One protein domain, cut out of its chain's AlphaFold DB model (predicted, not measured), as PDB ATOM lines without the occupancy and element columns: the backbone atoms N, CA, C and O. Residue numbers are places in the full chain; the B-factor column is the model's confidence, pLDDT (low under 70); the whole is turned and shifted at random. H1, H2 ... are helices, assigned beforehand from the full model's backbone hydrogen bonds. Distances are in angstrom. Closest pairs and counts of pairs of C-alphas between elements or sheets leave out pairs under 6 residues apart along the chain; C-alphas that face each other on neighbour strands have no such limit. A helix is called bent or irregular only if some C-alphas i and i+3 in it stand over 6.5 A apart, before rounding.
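AT A GLANCE: This is residues 94 to 137 of the 137 residues of an uncharacterized protein of Haemonchus contortus (UniProt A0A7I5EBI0). The model is an open, flat V: the long helix H1 makes one arm, the shorter helix H2 makes the other, and a link at the corner turns the chain back between them. The two arms have no packed core between them; residues 94 to 114 and 129 to 137 stick out freely. The printed part has 44 residues with two named helices, H1 then H2 along the chain, and no named strand, and the class is all helix. The whole is extended, with a radius of gyration of the C-alphas of 15.4 A and spans of 46 by 26 by 5 A along its three main axes.

HOW THE PARTS SIT: H1, residues 94 to 115, is the longest helix. H2, residues 122 to 135, is apart from it, with no C-alpha of the one within 8 A of the other. A short link of 6 residues, 116 to 121, joins them. In both H1 and H2 every O i to N i+4 pair is within hydrogen-bond range. Neither helix is bent.

IN THESE COORDINATES: H1 has 22 residues and measures 31.4 A from C-alpha 94 at (-58.040, 25.331, 22.290) to C-alpha 115 at (-40.570, 46.538, 7.066); y rises from the first to the second. H2 has 14 residues and measures 20.4 A from C-alpha 122 at (-31.871, 57.846, 0.705) to C-alpha 135 at (-25.870, 39.675, 7.828), where y has fallen.

THE WHOLE: The two C-alphas farthest apart are those of Val 94 and Lys 122, at 47.0 A. The printed part has no cut and ends at Lys 137, the chain's last residue. The mean pLDDT of the printed part is 70.0, and residues 113 to 125, 127 to 128, 131 to 132 and 134 to 137 are under 70.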
ATOM      1  N   VAL A  94     -57.428  23.996  22.407       82.88
ATOM      2  CA  VAL A  94     -58.040  25.331  22.290       82.88
ATOM      3  C   VAL A  94     -57.058  26.423  22.725       82.88
ATOM      4  O   VAL A  94     -56.814  27.376  21.978       82.88
ATOM      5  N   ILE A  95     -56.429  26.257  23.891       80.69
ATOM      6  CA  ILE A  95     -55.445  27.208  24.429       80.69
ATOM      7  C   ILE A  95     -54.217  27.294  23.515       80.69
ATOM      8  O   ILE A  95     -53.758  28.396  23.203       80.69
ATOM      9  N   SER A  96     -53.713  26.155  23.032       79.81
ATOM     10  CA  SER A  96     -52.584  26.114  22.095       79.81
ATOM     11  C   SER A  96     -52.886  26.855  20.800       79.81
ATOM     12  O   SER A  96     -52.080  27.667  20.345       79.81
ATOM     13  N   THR A  97     -54.067  26.629  20.228       81.56
ATOM     14  CA  THR A  97     -54.455  27.254  18.959       81.56
ATOM     15  C   THR A  97     -54.604  28.764  19.136       81.56
ATOM     16  O   THR A  97     -54.045  29.539  18.357       81.56
ATOM     17  N   ALA A  98     -55.259  29.205  20.214       83.62
ATOM     18  CA  ALA A  98     -55.383  30.620  20.550       83.62
ATOM     19  C   ALA A  98     -54.013  31.296  20.760       83.62
ATOM     20  O   ALA A  98     -53.769  32.398  20.253       83.62
ATOM     21  N   TYR A  99     -53.087  30.632  21.459       82.38
ATOM     22  CA  TYR A  99     -51.735  31.144  21.679       82.38
ATOM     23  C   TYR A  99     -50.953  31.277  20.367       82.38
ATOM     24  O   TYR A  99     -50.381  32.339  20.095       82.38
ATOM     25  N   LEU A 100     -50.960  30.239  19.527       80.94
ATOM     26  CA  LEU A 100     -50.262  30.244  18.239       80.94
ATOM     27  C   LEU A 100     -50.811  31.324  17.302       80.94
ATOM     28  O   LEU A 100     -50.028  32.043  16.676       80.94
ATOM     29  N   LEU A 101     -52.132  31.523  17.272       83.69
ATOM     30  CA  LEU A 101     -52.761  32.616  16.527       83.69
ATOM     31  C   LEU A 101     -52.288  33.988  17.024       83.69
ATOM     32  O   LEU A 101     -51.923  34.846  16.216       83.69
ATOM     33  N   LYS A 102     -52.220  34.199  18.345       85.06
ATOM     34  CA  LYS A 102     -51.722  35.452  18.936       85.06
ATOM     35  C   LYS A 102     -50.251  35.703  18.599       85.06
ATOM     36  O   LYS A 102     -49.868  36.841  18.325       85.06
ATOM     37  N   VAL A 103     -49.419  34.662  18.607       81.94
ATOM     38  CA  VAL A 103     -48.002  34.758  18.227       81.94
ATOM     39  C   VAL A 103     -47.847  35.046  16.734       81.94
ATOM     40  O   VAL A 103     -47.030  35.887  16.363       81.94
ATOM     41  N   LYS A 104     -48.649  34.411  15.871       81.38
ATOM     42  CA  LYS A 104     -48.655  34.681  14.425       81.38
ATOM     43  C   LYS A 104     -49.051  36.130  14.132       81.38
ATOM     44  O   LYS A 104     -48.354  36.803  13.381       81.38
ATOM     45  N   ARG A 105     -50.105  36.640  14.783       83.25
ATOM     46  CA  ARG A 105     -50.534  38.045  14.653       83.25
ATOM     47  C   ARG A 105     -49.447  39.027  15.089       83.25
ATOM     48  O   ARG A 105     -49.181  39.978  14.365       83.25
ATOM     49  N   ARG A 106     -48.786  38.778  16.228       82.75
ATOM     50  CA  ARG A 106     -47.656  39.610  16.681       82.75
ATOM     51  C   ARG A 106     -46.488  39.589  15.699       82.75
ATOM     52  O   ARG A 106     -45.991  40.652  15.373       82.75
ATOM     53  N   ARG A 107     -46.125  38.422  15.156       74.88
ATOM     54  CA  ARG A 107     -45.081  38.322  14.120       74.88
ATOM     55  C   ARG A 107     -45.415  39.136  12.873       74.88
ATOM     56  O   ARG A 107     -44.556  39.854  12.386       74.88
ATOM     57  N   ILE A 108     -46.645  39.041  12.368       78.88
ATOM     58  CA  ILE A 108     -47.074  39.813  11.190       78.88
ATOM     59  C   ILE A 108     -47.012  41.315  11.482       78.88
ATOM     60  O   ILE A 108     -46.562  42.076  10.631       78.88
ATOM     61  N   LYS A 109     -47.420  41.734  12.685       80.25
ATOM     62  CA  LYS A 109     -47.323  43.129  13.116       80.25
ATOM     63  C   LYS A 109     -45.868  43.598  13.205       80.25
ATOM     64  O   LYS A 109     -45.542  44.592  12.581       80.25
ATOM     65  N   ASP A 110     -44.993  42.853  13.879       75.38
ATOM     66  CA  ASP A 110     -43.570  43.199  14.004       75.38
ATOM     67  C   ASP A 110     -42.873  43.252  12.640       75.38
ATOM     68  O   ASP A 110     -42.043  44.122  12.414       75.38
ATOM     69  N   ILE A 111     -43.203  42.337  11.719       71.50
ATOM     70  CA  ILE A 111     -42.689  42.375  10.344       71.50
ATOM     71  C   ILE A 111     -43.218  43.611   9.630       71.50
ATOM     72  O   ILE A 111     -42.439  44.294   8.986       71.50
ATOM     73  N   LYS A 112     -44.509  43.930   9.747       70.44
ATOM     74  CA  LYS A 112     -45.077  45.128   9.121       70.44
ATOM     75  C   LYS A 112     -44.437  46.404   9.669       70.44
ATOM     76  O   LYS A 112     -44.106  47.279   8.881       70.44
ATOM     77  N   ASP A 113     -44.218  46.480  10.977       68.75
ATOM     78  CA  ASP A 113     -43.646  47.646  11.652       68.75
ATOM     79  C   ASP A 113     -42.133  47.779  11.371       68.75
ATOM     80  O   ASP A 113     -41.662  48.886  11.125       68.75
ATOM     81  N   ASN A 114     -41.378  46.669  11.301       61.22
ATOM     82  CA  ASN A 114     -39.964  46.681  10.885       61.22
ATOM     83  C   ASN A 114     -39.775  46.839   9.373       61.22
ATOM     84  O   ASN A 114     -38.798  47.429   8.948       61.22
ATOM     85  N   VAL A 115     -40.658  46.321   8.523       59.03
ATOM     86  CA  VAL A 115     -40.570  46.538   7.066       59.03
ATOM     87  C   VAL A 115     -41.034  47.952   6.704       59.03
ATOM     88  O   VAL A 115     -40.575  48.502   5.710       59.03
ATOM     89  N   ASN A 116     -41.824  48.604   7.565       52.09
ATOM     90  CA  ASN A 116     -42.029  50.055   7.533       52.09
ATOM     91  C   ASN A 116     -40.780  50.869   7.938       52.09
ATOM     92  O   ASN A 116     -40.884  52.087   8.103       52.09
ATOM     93  N   ILE A 117     -39.595  50.246   8.056       53.41
ATOM     94  CA  ILE A 117     -38.312  50.941   7.901       53.41
ATOM     95  C   ILE A 117     -38.401  51.769   6.618       53.41
ATOM     96  O   ILE A 117     -38.387  51.229   5.519       53.41
ATOM     97  N   LYS A 118     -38.563  53.082   6.816       53.41
ATOM     98  CA  LYS A 118     -38.686  54.171   5.841       53.41
ATOM     99  C   LYS A 118     -38.243  53.771   4.428       53.41
ATOM    100  O   LYS A 118     -37.111  54.020   4.040       53.41
ATOM    101  N   THR A 119     -39.141  53.190   3.639       52.34
ATOM    102  CA  THR A 119     -38.862  52.762   2.257       52.34
ATOM    103  C   THR A 119     -38.826  53.928   1.268       52.34
ATOM    104  O   THR A 119     -38.624  53.719   0.074       52.34
ATOM    105  N   ILE A 120     -38.996  55.166   1.738       54.97
ATOM    106  CA  ILE A 120     -39.017  56.350   0.884       54.97
ATOM    107  C   ILE A 120     -37.727  57.144   1.106       54.97
ATOM    108  O   ILE A 120     -37.548  57.797   2.133       54.97
ATOM    109  N   GLY A 121     -36.835  57.091   0.111       65.31
ATOM    110  CA  GLY A 121     -35.657  57.954  -0.000       65.31
ATOM    111  C   GLY A 121     -34.322  57.337   0.437       65.31
ATOM    112  O   GLY A 121     -34.208  56.152   0.748       65.31
ATOM    113  N   LYS A 122     -33.284  58.183   0.437       61.97
ATOM    114  CA  LYS A 122     -31.871  57.846   0.705       61.97
ATOM    115  C   LYS A 122     -31.658  57.166   2.068       61.97
ATOM    116  O   LYS A 122     -30.818  56.278   2.182       61.97
ATOM    117  N   ASP A 123     -32.475  57.518   3.060       64.62
ATOM    118  CA  ASP A 123     -32.439  56.948   4.415       64.62
ATOM    119  C   ASP A 123     -32.885  55.476   4.460       64.62
ATOM    120  O   ASP A 123     -32.369  54.695   5.260       64.62
ATOM    121  N   GLY A 124     -33.800  55.070   3.572       65.06
ATOM    122  CA  GLY A 124     -34.240  53.679   3.450       65.06
ATOM    123  C   GLY A 124     -33.152  52.767   2.895       65.06
ATOM    124  O   GLY A 124     -32.939  51.666   3.401       65.06
ATOM    125  N   TRP A 125     -32.413  53.257   1.896       65.69
ATOM    126  CA  TRP A 125     -31.301  52.527   1.285       65.69
ATOM    127  C   TRP A 125     -30.144  52.312   2.265       65.69
ATOM    128  O   TRP A 125     -29.614  51.207   2.358       65.69
ATOM    129  N   ILE A 126     -29.794  53.339   3.047       72.38
ATOM    130  CA  ILE A 126     -28.730  53.246   4.056       72.38
ATOM    131  C   ILE A 126     -29.080  52.180   5.099       72.38
ATOM    132  O   ILE A 126     -28.240  51.334   5.401       72.38
ATOM    133  N   ASN A 127     -30.329  52.148   5.575       66.44
ATOM    134  CA  ASN A 127     -30.752  51.168   6.574       66.44
ATOM    135  C   ASN A 127     -30.866  49.737   6.010       66.44
ATOM    136  O   ASN A 127     -30.568  48.768   6.700       66.44
ATOM    137  N   TYR A 128     -31.248  49.578   4.740       67.50
ATOM    138  CA  TYR A 128     -31.206  48.270   4.080       67.50
ATOM    139  C   TYR A 128     -29.769  47.776   3.879       67.50
ATOM    140  O   TYR A 128     -29.472  46.611   4.143       67.50
ATOM    141  N   SER A 129     -28.863  48.656   3.445       71.50
ATOM    142  CA  SER A 129     -27.462  48.302   3.198       71.50
ATOM    143  C   SER A 129     -26.710  47.931   4.477       71.50
ATOM    144  O   SER A 129     -25.935  46.975   4.454       71.50
ATOM    145  N   SER A 130     -26.984  48.606   5.601       70.31
ATOM    146  CA  SER A 130     -26.370  48.297   6.896       70.31
ATOM    147  C   SER A 130     -26.837  46.945   7.438       70.31
ATOM    148  O   SER A 130     -26.011  46.141   7.867       70.31
ATOM    149  N   VAL A 131     -28.136  46.641   7.334       67.19
ATOM    150  CA  VAL A 131     -28.700  45.343   7.739       67.19
ATOM    151  C   VAL A 131     -28.170  44.206   6.860       67.19
ATOM    152  O   VAL A 131     -27.870  43.129   7.374       67.19
ATOM    153  N   ILE A 132     -28.014  44.426   5.550       67.62
ATOM    154  CA  ILE A 132     -27.411  43.432   4.650       67.62
ATOM    155  C   ILE A 132     -25.924  43.242   4.982       67.62
ATOM    156  O   ILE A 132     -25.484  42.107   5.122       67.62
ATOM    157  N   GLN A 133     -25.147  44.308   5.190       71.50
ATOM    158  CA  GLN A 133     -23.730  44.184   5.556       71.50
ATOM    159  C   GLN A 133     -23.509  43.469   6.894       71.50
ATOM    160  O   GLN A 133     -22.549  42.709   7.019       71.50
ATOM    161  N   GLU A 134     -24.380  43.670   7.884       66.94
ATOM    162  CA  GLU A 134     -24.311  42.945   9.159       66.94
ATOM    163  C   GLU A 134     -24.685  41.463   9.039       66.94
ATOM    164  O   GLU A 134     -24.236  40.660   9.852       66.94
ATOM    165  N   GLN A 135     -25.496  41.077   8.051       55.56
ATOM    166  CA  GLN A 135     -25.870  39.675   7.828       55.56
ATOM    167  C   GLN A 135     -24.806  38.866   7.073       55.56
ATOM    168  O   GLN A 135     -24.853  37.636   7.122       55.56
ATOM    169  N   TRP A 136     -23.882  39.538   6.384       58.59
ATOM    170  CA  TRP A 136     -22.811  38.928   5.582       58.59
ATOM    171  C   TRP A 136     -21.428  38.949   6.264       58.59
ATOM    172  O   TRP A 136     -20.459  38.471   5.676       58.59
ATOM    173  N   LYS A 137     -21.334  39.478   7.490       45.50
ATOM    174  CA  LYS A 137     -20.182  39.305   8.392       45.50
ATOM    175  C   LYS A 137     -20.398  38.115   9.324       45.50
ATOM    176  O   LYS A 137     -19.383  37.466   9.657       45.50
TER     177      LYS A 137